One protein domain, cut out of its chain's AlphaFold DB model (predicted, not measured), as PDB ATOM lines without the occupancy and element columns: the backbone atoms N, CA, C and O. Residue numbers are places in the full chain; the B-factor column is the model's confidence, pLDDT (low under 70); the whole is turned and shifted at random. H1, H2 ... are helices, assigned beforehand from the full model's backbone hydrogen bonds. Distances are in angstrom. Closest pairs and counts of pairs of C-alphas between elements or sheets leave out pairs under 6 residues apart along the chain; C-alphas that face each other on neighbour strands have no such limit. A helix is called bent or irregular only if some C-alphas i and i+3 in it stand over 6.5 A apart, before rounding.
ATOM      1  N   ALA A   2      -7.521  34.182  59.017       55.00
ATOM      2  CA  ALA A   2      -7.836  33.418  57.790       55.00
ATOM      3  C   ALA A   2      -9.110  32.533  57.854       55.00
ATOM      4  O   ALA A   2      -9.763  32.313  56.833       55.00
ATOM      5  N   ASN A   3      -9.516  32.083  59.047       70.12
ATOM      6  CA  ASN A   3     -10.691  31.217  59.219       70.12
ATOM      7  C   ASN A   3     -12.034  31.961  59.136       70.12
ATOM      8  O   ASN A   3     -13.024  31.364  58.724       70.12
ATOM      9  N   TYR A   4     -12.088  33.254  59.475       77.38
ATOM     10  CA  TYR A   4     -13.347  34.012  59.467       77.38
ATOM     11  C   TYR A   4     -13.839  34.269  58.039       77.38
ATOM     12  O   TYR A   4     -14.958  33.909  57.686       77.38
ATOM     13  N   ARG A   5     -12.954  34.769  57.168       70.62
ATOM     14  CA  ARG A   5     -13.265  35.015  55.751       70.62
ATOM     15  C   ARG A   5     -13.658  33.730  55.010       70.62
ATOM     16  O   ARG A   5     -14.509  33.755  54.128       70.62
ATOM     17  N   THR A   6     -13.069  32.591  55.373       75.12
ATOM     18  CA  THR A   6     -13.446  31.287  54.804       75.12
ATOM     19  C   THR A   6     -14.821  30.822  55.285       75.12
ATOM     20  O   THR A   6     -15.601  30.363  54.457       75.12
ATOM     21  N   LYS A   7     -15.169  31.027  56.564       79.88
ATOM     22  CA  LYS A   7     -16.524  30.761  57.078       79.88
ATOM     23  C   LYS A   7     -17.584  31.632  56.396       79.88
ATOM     24  O   LYS A   7     -18.582  31.095  55.936       79.88
ATOM     25  N   LEU A   8     -17.336  32.936  56.238       76.25
ATOM     26  CA  LEU A   8     -18.261  33.843  55.537       76.25
ATOM     27  C   LEU A   8     -18.518  33.430  54.078       76.25
ATOM     28  O   LEU A   8     -19.637  33.565  53.597       76.25
ATOM     29  N   ARG A   9     -17.514  32.868  53.385       76.31
ATOM     30  CA  ARG A   9     -17.732  32.261  52.057       76.31
ATOM     31  C   ARG A   9     -18.629  31.031  52.113       76.31
ATOM     32  O   ARG A   9     -19.458  30.870  51.230       76.31
ATOM     33  N   GLY A  10     -18.475  30.188  53.135       73.38
ATOM     34  CA  GLY A  10     -19.355  29.034  53.355       73.38
ATOM     35  C   GLY A  10     -20.822  29.428  53.558       73.38
ATOM     36  O   GLY A  10     -21.704  28.692  53.141       73.38
ATOM     37  N   PHE A  11     -21.072  30.618  54.111       79.25
ATOM     38  CA  PHE A  11     -22.411  31.204  54.245       79.25
ATOM     39  C   PHE A  11     -22.900  31.952  52.994       79.25
ATOM     40  O   PHE A  11     -23.974  32.541  53.022       79.25
ATOM     41  N   GLY A  12     -22.125  31.968  51.903       76.25
ATOM     42  CA  GLY A  12     -22.533  32.604  50.649       76.25
ATOM     43  C   GLY A  12     -22.558  34.136  50.677       76.25
ATOM     44  O   GLY A  12     -23.188  34.736  49.813       76.25
ATOM     45  N   ILE A  13     -21.870  34.787  51.626       78.88
ATOM     46  CA  ILE A  13     -21.892  36.253  51.756       78.88
ATOM     47  C   ILE A  13     -21.328  36.923  50.483       78.88
ATOM     48  O   ILE A  13     -20.143  36.717  50.176       78.88
ATOM     49  N   PRO A  14     -22.119  37.757  49.769       76.06
ATOM     50  CA  PRO A  14     -21.740  38.321  48.469       76.06
ATOM     51  C   PRO A  14     -20.398  39.061  48.472       76.06
ATOM     52  O   PRO A  14     -19.570  38.826  47.593       76.06
ATOM     53  N   GLU A  15     -20.132  39.863  49.506       76.31
ATOM     54  CA  GLU A  15     -18.897  40.647  49.668       76.31
ATOM     55  C   GLU A  15     -17.626  39.783  49.620       76.31
ATOM     56  O   GLU A  15     -16.582  40.160  49.075       76.31
ATOM     57  N   VAL A  16     -17.692  38.583  50.195       73.25
ATOM     58  CA  VAL A  16     -16.535  37.686  50.260       73.25
ATOM     59  C   VAL A  16     -16.454  36.804  49.015       73.25
ATOM     60  O   VAL A  16     -15.359  36.397  48.612       73.25
ATOM     61  N   MET A  17     -17.601  36.543  48.388       74.50
ATOM     62  CA  MET A  17     -17.723  35.741  47.176       74.50
ATOM     63  C   MET A  17     -17.251  36.493  45.928       74.50
ATOM     64  O   MET A  17     -16.497  35.912  45.146       74.50
ATOM     65  N   CYS A  18     -17.600  37.772  45.761       68.06
ATOM     66  CA  CYS A  18     -17.182  38.581  44.603       68.06
ATOM     67  C   CYS A  18     -15.656  38.775  44.542       68.06
ATOM     68  O   CYS A  18     -15.049  38.846  43.476       68.06
ATOM     69  N   ASN A  19     -15.000  38.762  45.704       68.81
ATOM     70  CA  ASN A  19     -13.553  38.896  45.825       68.81
ATOM     71  C   ASN A  19     -12.781  37.578  45.637       68.81
ATOM     72  O   ASN A  19     -11.546  37.588  45.602       68.81
ATOM     73  N   SER A  20     -13.476  36.442  45.522       68.56
ATOM     74  CA  SER A  20     -12.866  35.119  45.369       68.56
ATOM     75  C   SER A  20     -12.314  34.906  43.958       68.56
ATOM     76  O   SER A  20     -13.004  35.136  42.971       68.56
ATOM     77  N   LEU A  21     -11.097  34.357  43.852       62.44
ATOM     78  CA  LEU A  21     -10.464  34.020  42.567       62.44
ATOM     79  C   LEU A  21     -11.295  33.056  41.704       62.44
ATOM     80  O   LEU A  21     -11.134  33.049  40.489       62.44
ATOM     81  N   LYS A  22     -12.181  32.259  42.321       62.50
ATOM     82  CA  LYS A  22     -13.068  31.315  41.621       62.50
ATOM     83  C   LYS A  22     -14.190  32.003  40.835       62.50
ATOM     84  O   LYS A  22     -14.623  31.455  39.833       62.50
ATOM     85  N   ASN A  23     -14.619  33.189  41.271       57.22
ATOM     86  CA  ASN A  23     -15.740  33.926  40.675       57.22
ATOM     87  C   ASN A  23     -15.269  35.109  39.816       57.22
ATOM     88  O   ASN A  23     -16.082  35.840  39.263       57.22
ATOM     89  N   LYS A  24     -13.952  35.312  39.714       59.72
ATOM     90  CA  LYS A  24     -13.350  36.366  38.899       59.72
ATOM     91  C   LYS A  24     -13.103  35.845  37.489       59.72
ATOM     92  O   LYS A  24     -12.373  34.866  37.303       59.72
ATOM     93  N   SER A  25     -13.656  36.539  36.496       57.06
ATOM     94  CA  SER A  25     -13.254  36.368  35.097       57.06
ATOM     95  C   SER A  25     -11.734  36.597  34.962       57.06
ATOM     96  O   SER A  25     -11.147  37.294  35.796       57.06
ATOM     97  N   PRO A  26     -11.053  36.027  33.948       54.38
ATOM     98  CA  PRO A  26      -9.606  36.195  33.768       54.38
ATOM     99  C   PRO A  26      -9.151  37.664  33.776       54.38
ATOM    100  O   PRO A  26      -8.080  37.955  34.307       54.38
ATOM    101  N   ALA A  27      -9.994  38.574  33.271       54.22
ATOM    102  CA  ALA A  27      -9.779  40.021  33.261       54.22
ATOM    103  C   ALA A  27      -9.834  40.666  34.664       54.22
ATOM    104  O   ALA A  27      -9.059  41.573  34.945       54.22
ATOM    105  N   ASN A  28     -10.656  40.142  35.581       53.16
ATOM    106  CA  ASN A  28     -10.883  40.711  36.921       53.16
ATOM    107  C   ASN A  28     -10.023  40.052  38.022       53.16
ATOM    108  O   ASN A  28     -10.237  40.266  39.221       53.16
ATOM    109  N   ARG A  29      -9.044  39.208  37.657       53.41
ATOM    110  CA  ARG A  29      -8.198  38.472  38.624       53.41
ATOM    111  C   ARG A  29      -7.241  39.366  39.409       53.41
ATOM    112  O   ARG A  29      -6.896  39.020  40.539       53.41
ATOM    113  N   LYS A  30      -6.844  40.511  38.854       52.94
ATOM    114  CA  LYS A  30      -6.082  41.550  39.555       52.94
ATOM    115  C   LYS A  30      -6.993  42.758  39.712       52.94
ATOM    116  O   LYS A  30      -7.296  43.399  38.717       52.94
ATOM    117  N   SER A  31      -7.408  43.058  40.941       53.78
ATOM    118  CA  SER A  31      -8.010  44.363  41.214       53.78
ATOM    119  C   SER A  31      -6.977  45.437  40.885       53.78
ATOM    120  O   SER A  31      -5.820  45.315  41.316       53.78
ATOM    121  N   ALA A  32      -7.365  46.463  40.136       59.94
ATOM    122  CA  ALA A  32      -6.497  47.612  39.927       59.94
ATOM    123  C   ALA A  32      -6.162  48.254  41.287       59.94
ATOM    124  O   ALA A  32      -6.908  48.121  42.265       59.94
ATOM    125  N   LYS A  33      -5.011  48.933  41.396       54.47
ATOM    126  CA  LYS A  33      -4.704  49.699  42.616       54.47
ATOM    127  C   LYS A  33      -5.860  50.680  42.867       54.47
ATOM    128  O   LYS A  33      -6.235  51.401  41.953       54.47
ATOM    129  N   ALA A  34      -6.378  50.692  44.098       58.25
ATOM    130  CA  ALA A  34      -7.533  51.478  44.559       58.25
ATOM    131  C   ALA A  34      -8.943  50.991  44.145       58.25
ATOM    132  O   ALA A  34      -9.926  51.642  44.487       58.25
ATOM    133  N   GLU A  35      -9.084  49.832  43.496       67.94
ATOM    134  CA  GLU A  35     -10.402  49.255  43.201       67.94
ATOM    135  C   GLU A  35     -11.023  48.597  44.450       67.94
ATOM    136  O   GLU A  35     -10.520  47.593  44.967       67.94
ATOM    137  N   VAL A  36     -12.135  49.157  44.941       70.12
ATOM    138  CA  VAL A  36     -12.881  48.628  46.093       70.12
ATOM    139  C   VAL A  36     -14.032  47.748  45.606       70.12
ATOM    140  O   VAL A  36     -15.093  48.232  45.213       70.12
ATOM    141  N   ASN A  37     -13.843  46.433  45.685       80.88
ATOM    142  CA  ASN A  37     -14.860  45.426  45.371       80.88
ATOM    143  C   ASN A  37     -15.769  45.151  46.579       80.88
ATOM    144  O   ASN A  37     -15.816  44.044  47.118       80.88
ATOM    145  N   TYR A  38     -16.464  46.195  47.029       84.94
ATOM    146  CA  TYR A  38     -17.477  46.106  48.079       84.94
ATOM    147  C   TYR A  38     -18.852  45.794  47.475       84.94
ATOM    148  O   TYR A  38     -19.385  46.614  46.724       84.94
ATOM    149  N   LEU A  39     -19.398  44.612  47.780       88.50
ATOM    150  CA  LEU A  39     -20.722  44.151  47.350       88.50
ATOM    151  C   LEU A  39     -21.540  43.745  48.586       88.50
ATOM    152  O   LEU A  39     -21.413  42.602  49.034       88.50
ATOM    153  N   PRO A  40     -22.332  44.657  49.171       89.75
ATOM    154  CA  PRO A  40     -23.186  44.306  50.298       89.75
ATOM    155  C   PRO A  40     -24.293  43.329  49.866       89.75
ATOM    156  O   PRO A  40     -24.702  43.342  48.700       89.75
ATOM    157  N   PRO A  41     -24.795  42.481  50.781       89.62
ATOM    158  CA  PRO A  41     -25.998  41.699  50.529       89.62
ATOM    159  C   PRO A  41     -27.224  42.608  50.382       89.62
ATOM    160  O   PRO A  41     -27.218  43.762  50.821       89.62
ATOM    161  N   TYR A  42     -28.285  42.069  49.786       90.44
ATOM    162  CA  TYR A  42     -29.583  42.733  49.787       90.44
ATOM    163  C   TYR A  42     -30.165  42.789  51.207       90.44
ATOM    164  O   TYR A  42     -29.875  41.897  52.017       90.44
ATOM    165  N   PRO A  43     -30.921  43.852  51.548       88.25
ATOM    166  CA  PRO A  43     -31.576  43.949  52.846       88.25
ATOM    167  C   PRO A  43     -32.511  42.755  53.104       88.25
ATOM    168  O   PRO A  43     -33.016  42.154  52.157       88.25
ATOM    169  N   PRO A  44     -32.778  42.394  54.370       88.00
ATOM    170  CA  PRO A  44     -33.719  41.323  54.683       88.00
ATOM    171  C   PRO A  44     -35.100  41.580  54.070       88.00
ATOM    172  O   PRO A  44     -35.679  42.642  54.284       88.00
ATOM    173  N   GLY A  45     -35.628  40.592  53.346       88.69
ATOM    174  CA  GLY A  45     -36.920  40.692  52.657       88.69
ATOM    175  C   GLY A  45     -36.854  41.308  51.257       88.69
ATOM    176  O   GLY A  45     -37.866  41.288  50.569       88.69
ATOM    177  N   GLU A  46     -35.687  41.795  50.833       91.25
ATOM    178  CA  GLU A  46     -35.439  42.288  49.479       91.25
ATOM    179  C   GLU A  46     -34.627  41.248  48.683       91.25
ATOM    180  O   GLU A  46     -33.770  40.529  49.212       91.25
ATOM    181  N   ASP A  47     -34.874  41.201  47.386       91.81
ATOM    182  CA  ASP A  47     -34.229  40.348  46.394       91.81
ATOM    183  C   ASP A  47     -33.889  41.147  45.119       91.81
ATOM    184  O   ASP A  47     -33.957  42.377  45.091       91.81
ATOM    185  N   GLU A  48     -33.432  40.473  44.059       92.31
ATOM    186  CA  GLU A  48     -33.075  41.176  42.820       92.31
ATOM    187  C   GLU A  48     -34.296  41.801  42.134       92.31
ATOM    188  O   GLU A  48     -34.179  42.886  41.567       92.31
ATOM    189  N   GLU A  49     -35.452  41.143  42.196       95.25
ATOM    190  CA  GLU A  49     -36.665  41.580  41.508       95.25
ATOM    191  C   GLU A  49     -37.286  42.798  42.198       95.25
ATOM    192  O   GLU A  49     -37.562  43.807  41.551       95.25
ATOM    193  N   SER A  50     -37.433  42.743  43.520       95.88
ATOM    194  CA  SER A  50     -37.913  43.865  44.338       95.88
ATOM    195  C   SER A  50     -37.016  45.102  44.217       95.88
ATOM    196  O   SER A  50     -37.515  46.210  44.007       95.88
ATOM    197  N   LEU A  51     -35.688  44.940  44.225       95.69
ATOM    198  CA  LEU A  51     -34.777  46.072  44.024       95.69
ATOM    199  C   LEU A  51     -34.768  46.603  42.581       95.69
ATOM    200  O   LEU A  51     -34.540  47.799  42.379       95.69
ATOM    201  N   GLU A  52     -35.043  45.763  41.581       96.94
ATOM    202  CA  GLU A  52     -35.250  46.224  40.202       96.94
ATOM    203  C   GLU A  52     -36.551  47.036  40.081       96.94
ATOM    204  O   GLU A  52     -36.572  48.056  39.389       96.94
ATOM    205  N   GLN A  53     -37.615  46.664  40.800       96.56
ATOM    206  CA  GLN A  53     -38.846  47.461  40.874       96.56
ATOM    207  C   GLN A  53     -38.593  48.829  41.530       96.56
ATOM    208  O   GLN A  53     -38.983  49.856  40.974       96.56
ATOM    209  N   GLU A  54     -37.866  48.869  42.649       95.75
ATOM    210  CA  GLU A  54     -37.443  50.120  43.300       95.75
ATOM    211  C   GLU A  54     -36.594  50.997  42.361       95.75
ATOM    212  O   GLU A  54     -36.784  52.214  42.293       95.75
ATOM    213  N   ARG A  55     -35.698  50.400  41.563       96.50
ATOM    214  CA  ARG A  55     -34.942  51.125  40.527       96.50
ATOM    215  C   ARG A  55     -35.864  51.732  39.466       96.50
ATOM    216  O   ARG A  55     -35.646  52.870  39.051       96.50
ATOM    217  N   ILE A  56     -36.868  50.997  38.990       96.75
ATOM    218  CA  ILE A  56     -37.827  51.518  38.001       96.75
ATOM    219  C   ILE A  56     -38.598  52.707  38.584       96.75
ATOM    220  O   ILE A  56     -38.733  53.734  37.916       96.75
ATOM    221  N   LEU A  57     -39.047  52.605  39.838       96.69
ATOM    222  CA  LEU A  57     -39.714  53.704  40.538       96.69
ATOM    223  C   LEU A  57     -38.798  54.929  40.662       96.69
ATOM    224  O   LEU A  57     -39.226  56.044  40.362       96.69
ATOM    225  N   LEU A  58     -37.520  54.721  40.993       96.31
ATOM    226  CA  LEU A  58     -36.522  55.787  41.099       96.31
ATOM    227  C   LEU A  58     -36.422  56.619  39.809       96.31
ATOM    228  O   LEU A  58     -36.282  57.837  39.890       96.31
ATOM    229  N   LEU A  59     -36.540  56.000  38.626       95.94
ATOM    230  CA  LEU A  59     -36.527  56.736  37.354       95.94
ATOM    231  C   LEU A  59     -37.659  57.762  37.266       95.94
ATOM    232  O   LEU A  59     -37.459  58.853  36.740       95.94
ATOM    233  N   THR A  60     -38.829  57.429  37.807       95.88
ATOM    234  CA  THR A  60     -39.979  58.338  37.832       95.88
ATOM    235  C   THR A  60     -39.807  59.397  38.918       95.88
ATOM    236  O   THR A  60     -40.098  60.568  38.687       95.88
ATOM    237  N   GLU A  61     -39.292  59.018  40.091       95.56
ATOM    238  CA  GLU A  61     -39.047  59.950  41.198       95.56
ATOM    239  C   GLU A  61     -38.025  61.041  40.847       95.56
ATOM    240  O   GLU A  61     -38.207  62.189  41.254       95.56
ATOM    241  N   VAL A  62     -37.000  60.720  40.049       93.69
ATOM    242  CA  VAL A  62     -35.988  61.683  39.572       93.69
ATOM    243  C   VAL A  62     -36.584  62.766  38.668       93.69
ATOM    244  O   VAL A  62     -36.057  63.873  38.604       93.69
ATOM    245  N   MET A  63     -37.699  62.486  37.989       92.06
ATOM    246  CA  MET A  63     -38.362  63.459  37.114       92.06
ATOM    247  C   MET A  63     -39.251  64.457  37.874       92.06
ATOM    248  O   MET A  63     -39.717  65.436  37.287       92.06
ATOM    249  N   LYS A  64     -39.518  64.221  39.165       93.81
ATOM    250  CA  LYS A  64     -40.395  65.071  39.980       93.81
ATOM    251  C   LYS A  64     -39.630  66.254  40.576       93.81
ATOM    252  O   LYS A  64     -38.463  66.144  40.944       93.81
ATOM    253  N   ARG A  65     -40.315  67.392  40.720       90.38
ATOM    254  CA  ARG A  65     -39.777  68.561  41.439       90.38
ATOM    255  C   ARG A  65     -39.751  68.301  42.946       90.38
ATOM    256  O   ARG A  65     -40.605  67.582  43.456       90.38
ATOM    257  N   ASP A  66     -38.773  68.896  43.627       89.19
ATOM    258  CA  ASP A  66     -38.633  68.911  45.092       89.19
ATOM    259  C   ASP A  66     -38.590  67.529  45.770       89.19
ATOM    260  O   ASP A  66     -38.998  67.362  46.916       89.19
ATOM    261  N   ASN A  67     -38.033  66.530  45.080       92.94
ATOM    262  CA  ASN A  67     -38.073  65.132  45.516       92.94
ATOM    263  C   ASN A  67     -36.746  64.601  46.097       92.94
ATOM    264  O   ASN A  67     -36.531  63.395  46.213       92.94
ATOM    265  N   ALA A  68     -35.824  65.498  46.452       90.62
ATOM    266  CA  ALA A  68     -34.441  65.148  46.784       90.62
ATOM    267  C   ALA A  68     -34.309  64.162  47.963       90.62
ATOM    268  O   ALA A  68     -33.459  63.273  47.923       90.62
ATOM    269  N   MET A  69     -35.152  64.296  48.994       92.62
ATOM    270  CA  MET A  69     -35.146  63.398  50.161       92.62
ATOM    271  C   MET A  69     -35.597  61.979  49.795       92.62
ATOM    272  O   MET A  69     -34.942  61.015  50.175       92.62
ATOM    273  N   VAL A  70     -36.653  61.850  48.987       95.62
ATOM    274  CA  VAL A  70     -37.147  60.546  48.517       95.62
ATOM    275  C   VAL A  70     -36.092  59.860  47.655       95.62
ATOM    276  O   VAL A  70     -35.751  58.706  47.897       95.62
ATOM    277  N   ILE A  71     -35.504  60.587  46.697       95.81
ATOM    278  CA  ILE A  71     -34.439  60.056  45.834       95.81
ATOM    279  C   ILE A  71     -33.247  59.607  46.684       95.81
ATOM    280  O   ILE A  71     -32.690  58.539  46.444       95.81
ATOM    281  N   LYS A  72     -32.865  60.381  47.705       94.56
ATOM    282  CA  LYS A  72     -31.787  60.019  48.632       94.56
ATOM    283  C   LYS A  72     -32.058  58.697  49.357       94.56
ATOM    284  O   LYS A  72     -31.173  57.838  49.382       94.56
ATOM    285  N   ASP A  73     -33.258  58.510  49.895       95.25
ATOM    286  CA  ASP A  73     -33.628  57.286  50.611       95.25
ATOM    287  C   ASP A  73     -33.712  56.081  49.666       95.25
ATOM    288  O   ASP A  73     -33.168  55.013  49.959       95.25
ATOM    289  N   MET A  74     -34.298  56.261  48.480       95.94
ATOM    290  CA  MET A  74     -34.337  55.225  47.446       95.94
ATOM    291  C   MET A  74     -32.937  54.849  46.965       95.94
ATOM    292  O   MET A  74     -32.629  53.663  46.834       95.94
ATOM    293  N   MET A  75     -32.053  55.831  46.753       96.06
ATOM    294  CA  MET A  75     -30.647  55.589  46.440       96.06
ATOM    295  C   MET A  75     -29.990  54.785  47.568       96.06
ATOM    296  O   MET A  75     -29.310  53.804  47.285       96.06
ATOM    297  N   ALA A  76     -30.219  55.114  48.839       94.88
ATOM    298  CA  ALA A  76     -29.668  54.334  49.948       94.88
ATOM    299  C   ALA A  76     -30.150  52.869  49.940       94.88
ATOM    300  O   ALA A  76     -29.323  51.965  50.065       94.88
ATOM    301  N   ARG A  77     -31.451  52.628  49.726       94.06
ATOM    302  CA  ARG A  77     -32.039  51.274  49.667       94.06
ATOM    303  C   ARG A  77     -31.512  50.444  48.496       94.06
ATOM    304  O   ARG A  77     -31.180  49.276  48.660       94.06
ATOM    305  N   THR A  78     -31.367  51.064  47.328       96.00
ATOM    306  CA  THR A  78     -30.939  50.398  46.084       96.00
ATOM    307  C   THR A  78     -29.416  50.295  45.923       96.00
ATOM    308  O   THR A  78     -28.929  49.783  44.913       96.00
ATOM    309  N   PHE A  79     -28.636  50.741  46.915       96.00
ATOM    310  CA  PHE A  79     -27.171  50.696  46.878       96.00
ATOM    311  C   PHE A  79     -26.598  49.301  46.553       96.00
ATOM    312  O   PHE A  79     -25.765  49.204  45.648       96.00
ATOM    313  N   PRO A  80     -27.045  48.201  47.192       94.62
ATOM    314  CA  PRO A  80     -26.560  46.865  46.851       94.62
ATOM    315  C   PRO A  80     -26.808  46.470  45.390       94.62
ATOM    316  O   PRO A  80     -25.951  45.840  44.768       94.62
ATOM    317  N   HIS A  81     -27.948  46.877  44.825       96.00
ATOM    318  CA  HIS A  81     -28.313  46.574  43.443       96.00
ATOM    319  C   HIS A  81     -27.413  47.325  42.452       96.00
ATOM    320  O   HIS A  81     -26.863  46.726  41.529       96.00
ATOM    321  N   ARG A  82     -27.114  48.605  42.720       95.69
ATOM    322  CA  ARG A  82     -26.088  49.352  41.967       95.69
ATOM    323  C   ARG A  82     -24.710  48.706  42.037       95.69
ATOM    324  O   ARG A  82     -24.008  48.631  41.031       95.69
ATOM    325  N   ARG A  83     -24.296  48.222  43.212       94.25
ATOM    326  CA  ARG A  83     -23.010  47.520  43.360       94.25
ATOM    327  C   ARG A  83     -22.975  46.209  42.582       94.25
ATOM    328  O   ARG A  83     -21.917  45.872  42.054       94.25
ATOM    329  N   ASN A  84     -24.101  45.508  42.468       92.31
ATOM    330  CA  ASN A  84     -24.226  44.340  41.602       92.31
ATOM    331  C   ASN A  84     -24.014  44.720  40.126       92.31
ATOM    332  O   ASN A  84     -23.156  44.129  39.468       92.31
ATOM    333  N   ASP A  85     -24.693  45.765  39.645       93.75
ATOM    334  CA  ASP A  85     -24.544  46.267  38.272       93.75
ATOM    335  C   ASP A  85     -23.078  46.646  37.948       93.75
ATOM    336  O   ASP A  85     -22.561  46.313  36.879       93.75
ATOM    337  N   VAL A  86     -22.362  47.274  38.890       91.81
ATOM    338  CA  VAL A  86     -20.954  47.678  38.706       91.81
ATOM    339  C   VAL A  86     -19.971  46.506  38.829       91.81
ATOM    340  O   VAL A  86     -19.074  46.382  38.003       91.81
ATOM    341  N   ILE A  87     -20.089  45.659  39.857       87.94
ATOM    342  CA  ILE A  87     -19.082  44.617  40.143       87.94
ATOM    343  C   ILE A  87     -19.372  43.325  39.381       87.94
ATOM    344  O   ILE A  87     -18.461  42.703  38.836       87.94
ATOM    345  N   ILE A  88     -20.627  42.875  39.404       86.75
ATOM    346  CA  ILE A  88     -21.015  41.567  38.872       86.75
ATOM    347  C   ILE A  88     -21.315  41.684  37.385       86.75
ATOM    348  O   ILE A  88     -20.710  40.966  36.589       86.75
ATOM    349  N   LYS A  89     -22.197  42.614  37.001       88.38
ATOM    350  CA  LYS A  89     -22.570  42.814  35.591       88.38
ATOM    351  C   LYS A  89     -21.526  43.621  34.813       88.38
ATOM    352  O   LYS A  89     -21.496  43.522  33.594       88.38
ATOM    353  N   SER A  90     -20.643  44.353  35.506       88.44
ATOM    354  CA  SER A  90     -19.588  45.178  34.893       88.44
ATOM    355  C   SER A  90     -20.137  46.120  33.813       88.44
ATOM    356  O   SER A  90     -19.575  46.214  32.722       88.44
ATOM    357  N   LEU A  91     -21.267  46.779  34.100       92.00
ATOM    358  CA  LEU A  91     -21.935  47.649  33.131       92.00
ATOM    359  C   LEU A  91     -21.046  48.824  32.700       92.00
ATOM    360  O   LEU A  91     -20.299  49.392  33.501       92.00
ATOM    361  N   GLY A  92     -21.169  49.209  31.427       93.06
ATOM    362  CA  GLY A  92     -20.516  50.397  30.886       93.06
ATOM    363  C   GLY A  92     -21.088  51.690  31.471       93.06
ATOM    364  O   GLY A  92     -22.185  51.716  32.026       93.06
ATOM    365  N   ILE A  93     -20.354  52.799  31.327       93.12
ATOM    366  CA  ILE A  93     -20.774  54.102  31.871       93.12
ATOM    367  C   ILE A  93     -22.093  54.590  31.254       93.12
ATOM    368  O   ILE A  93     -22.911  55.165  31.971       93.12
ATOM    369  N   GLU A  94     -22.328  54.347  29.963       95.31
ATOM    370  CA  GLU A  94     -23.583  54.730  29.296       95.31
ATOM    371  C   GLU A  94     -24.788  53.964  29.864       95.31
ATOM    372  O   GLU A  94     -25.803  54.576  30.205       95.31
ATOM    373  N   ASP A  95     -24.642  52.653  30.072       96.50
ATOM    374  CA  ASP A  95     -25.675  51.805  30.674       96.50
ATOM    375  C   ASP A  95     -25.911  52.145  32.149       96.50
ATOM    376  O   ASP A  95     -27.046  52.176  32.622       96.50
ATOM    377  N   LEU A  96     -24.846  52.447  32.897       95.81
ATOM    378  CA  LEU A  96     -24.972  52.904  34.281       95.81
ATOM    379  C   LEU A  96     -25.713  54.236  34.356       95.81
ATOM    380  O   LEU A  96     -26.549  54.415  35.238       95.81
ATOM    381  N   LYS A  97     -25.437  55.159  33.431       95.50
ATOM    382  CA  LYS A  97     -26.113  56.455  33.379       95.50
ATOM    383  C   LYS A  97     -27.586  56.321  33.016       95.50
ATOM    384  O   LYS A  97     -28.404  57.026  33.599       95.50
ATOM    385  N   SER A  98     -27.932  55.417  32.101       95.62
ATOM    386  CA  SER A  98     -29.330  55.167  31.740       95.62
ATOM    387  C   SER A  98     -30.101  54.466  32.864       95.62
ATOM    388  O   SER A  98     -31.236  54.845  33.153       95.62
ATOM    389  N   ARG A  99     -29.487  53.492  33.552       96.44
ATOM    390  CA  ARG A  99     -30.124  52.761  34.664       96.44
ATOM    391  C   ARG A  99     -30.210  53.568  35.958       96.44
ATOM    392  O   ARG A  99     -31.183  53.404  36.693       96.44
ATOM    393  N   TRP A 100     -29.220  54.419  36.233       97.06
ATOM    394  CA  TRP A 100     -29.062  55.148  37.495       97.06
ATOM    395  C   TRP A 100     -28.761  56.636  37.271       97.06
ATOM    396  O   TRP A 100     -27.711  57.119  37.701       97.06
ATOM    397  N   PRO A 101     -29.667  57.406  36.645       95.62
ATOM    398  CA  PRO A 101     -29.420  58.814  36.331       95.62
ATOM    399  C   PRO A 101     -29.097  59.645  37.580       95.62
ATOM    400  O   PRO A 101     -28.176  60.457  37.552       95.62
ATOM    401  N   ALA A 102     -29.761  59.365  38.709       95.38
ATOM    402  CA  ALA A 102     -29.491  60.017  39.989       95.38
ATOM    403  C   ALA A 102     -28.034  59.869  40.455       95.38
ATOM    404  O   ALA A 102     -27.521  60.765  41.112       95.38
ATOM    405  N   LEU A 103     -27.335  58.778  40.110       95.38
ATOM    406  CA  LEU A 103     -25.930  58.578  40.493       95.38
ATOM    407  C   LEU A 103     -24.997  59.634  39.874       95.38
ATOM    408  O   LEU A 103     -23.930  59.904  40.421       95.38
ATOM    409  N   PHE A 104     -25.400  60.230  38.752       93.44
ATOM    410  CA  PHE A 104     -24.638  61.255  38.041       93.44
ATOM    411  C   PHE A 104     -24.967  62.677  38.510       93.44
ATOM    412  O   PHE A 104     -24.384  63.634  38.002       93.44
ATOM    413  N   GLU A 105     -25.824  62.818  39.522       91.44
ATOM    414  CA  GLU A 105     -26.042  64.077  40.223       91.44
ATOM    415  C   GLU A 105     -25.028  64.244  41.371       91.44
ATOM    416  O   GLU A 105     -24.809  63.308  42.156       91.44
ATOM    417  N   PRO A 106     -24.412  65.431  41.546       90.94
ATOM    418  CA  PRO A 106     -23.328  65.621  42.511       90.94
ATOM    419  C   PRO A 106     -23.665  65.254  43.961       90.94
ATOM    420  O   PRO A 106     -22.773  64.846  44.703       90.94
ATOM    421  N   CYS A 107     -24.911  65.430  44.407       91.19
ATOM    422  CA  CYS A 107     -25.326  65.080  45.769       91.19
ATOM    423  C   CYS A 107     -25.273  63.563  46.004       91.19
ATOM    424  O   CYS A 107     -24.635  63.114  46.955       91.19
ATOM    425  N   HIS A 108     -25.867  62.774  45.112       93.38
ATOM    426  CA  HIS A 108     -25.921  61.323  45.249       93.38
ATOM    427  C   HIS A 108     -24.576  60.663  44.949       93.38
ATOM    428  O   HIS A 108     -24.242  59.677  45.600       93.38
ATOM    429  N   LEU A 109     -23.764  61.235  44.053       93.44
ATOM    430  CA  LEU A 109     -22.397  60.768  43.819       93.44
ATOM    431  C   LEU A 109     -21.538  60.856  45.091       93.44
ATOM    432  O   LEU A 109     -20.815  59.916  45.423       93.44
ATOM    433  N   LYS A 110     -21.631  61.973  45.828       94.06
ATOM    434  CA  LYS A 110     -20.912  62.158  47.103       94.06
ATOM    435  C   LYS A 110     -21.349  61.132  48.142       94.06
ATOM    436  O   LYS A 110     -20.501  60.560  48.825       94.06
ATOM    437  N   GLU A 111     -22.652  60.887  48.251       94.62
ATOM    438  CA  GLU A 111     -23.181  59.881  49.172       94.62
ATOM    439  C   GLU A 111     -22.764  58.466  48.776       94.62
ATOM    440  O   GLU A 111     -22.389  57.679  49.639       94.62
ATOM    441  N   GLU A 112     -22.773  58.137  47.485       94.75
ATOM    442  CA  GLU A 112     -22.337  56.829  47.001       94.75
ATOM    443  C   GLU A 112     -20.855  56.591  47.305       94.75
ATOM    444  O   GLU A 112     -20.480  55.535  47.821       94.75
ATOM    445  N   PHE A 113     -20.012  57.599  47.064       93.88
ATOM    446  CA  PHE A 113     -18.604  57.559  47.445       93.88
ATOM    447  C   PHE A 113     -18.439  57.311  48.947       93.88
ATOM    448  O   PHE A 113     -17.633  56.467  49.350       93.88
ATOM    449  N   GLN A 114     -19.220  57.999  49.782       94.25
ATOM    450  CA  GLN A 114     -19.188  57.814  51.229       94.25
ATOM    451  C   GLN A 114     -19.673  56.417  51.644       94.25
ATOM    452  O   GLN A 114     -19.072  55.818  52.529       94.25
ATOM    453  N   ARG A 115     -20.693  55.844  50.991       93.31
ATOM    454  CA  ARG A 115     -21.140  54.460  51.249       93.31
ATOM    455  C   ARG A 115     -20.050  53.430  50.934       93.31
ATOM    456  O   ARG A 115     -19.953  52.424  51.628       93.31
ATOM    457  N   ILE A 116     -19.237  53.671  49.901       92.25
ATOM    458  CA  ILE A 116     -18.158  52.759  49.483       92.25
ATOM    459  C   ILE A 116     -16.907  52.915  50.356       92.25
ATOM    460  O   ILE A 116     -16.278  51.923  50.714       92.25
ATOM    461  N   THR A 117     -16.515  54.153  50.656       90.81
ATOM    462  CA  THR A 117     -15.211  54.461  51.273       90.81
ATOM    463  C   THR A 117     -15.292  54.800  52.755       90.81
ATOM    464  O   THR A 117     -14.261  54.873  53.416       90.81
ATOM    465  N   MET A 118     -16.499  55.038  53.273       92.44
ATOM    466  CA  MET A 118     -16.770  55.599  54.601       92.44
ATOM    467  C   MET A 118     -16.169  56.998  54.824       92.44
ATOM    468  O   MET A 118     -16.122  57.469  55.958       92.44
TER     469      MET A 118
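AT A GLANCE: This is residues 2 to 118 of the 196 residues of an uncharacterized protein of Oryzias javanicus (UniProt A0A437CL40). A helical hairpin of H3 and the arm H4a begins a larger body, in which H4 turns sharply into the arm H4b and H5, H6 and H7 lie beside the hairpin and that arm; H1 and H2 make a small head at one end of the long axis. A winding stretch, residues 19 to 47, joins head and body. The printed part has 117 residues with seven named helices, H1 to H7 in order, and no named strand: all helix. It is compact, with a radius of gyration of the C-alphas of 15.4 A, yet elongated, spanning 50 by 31 by 25 A.

HOW THE PARTS SIT: H1, residues 2 to 10, touches H2, residues 14 to 18; the closest C-alphas, of Arg 9 and Val 16, are 5.8 A apart. H3, residues 48 to 61, is apart from both. H4, residues 68 to 87, assigned as one helix by its hydrogen bonds, is bent, with C-alphas 77 and 80 7.6 A apart; its arms H4a, residues 68 to 77, and H4b, residues 80 to 87, are only just about perpendicular at 70.4 degrees. H3 and H4a touch as a hairpin, closest at C-alphas 61 and 71, 6.5 A, with a shallow tilt of 12 degrees, opposite ways. H5, residues 93 to 99, is close but not clearly touching H4b, C-alphas 85 and 96 being closest at 7.8 A. H6, residues 101 to 104, and H7, residues 106 to 117, only just touch, with 3 pairs of C-alphas within 8 A, and only at the corner; H7 does so with residues 108 to 112 alone. Every O i to N i+4 pair is within hydrogen-bond range in H2, H4a, H4b, H5 and H7, against 4 of 5 in H1 and 9 of 10 in H3; H6 is too short for one.

IN THESE COORDINATES: H1 begins at C-alpha 2 (-7.836, 33.418, 57.790). H3 is 19.8 A long and H7 16.3 A, ending at C-alpha 117 (-15.211, 54.461, 51.273).

THE WHOLE: The farthest C-alphas, of Asn 3 and Arg 65, are 50.6 A apart. The printed part has no cut; the link from H2 to H3 is long. Residue 2 and residues 18 to 35 have pLDDT under 70.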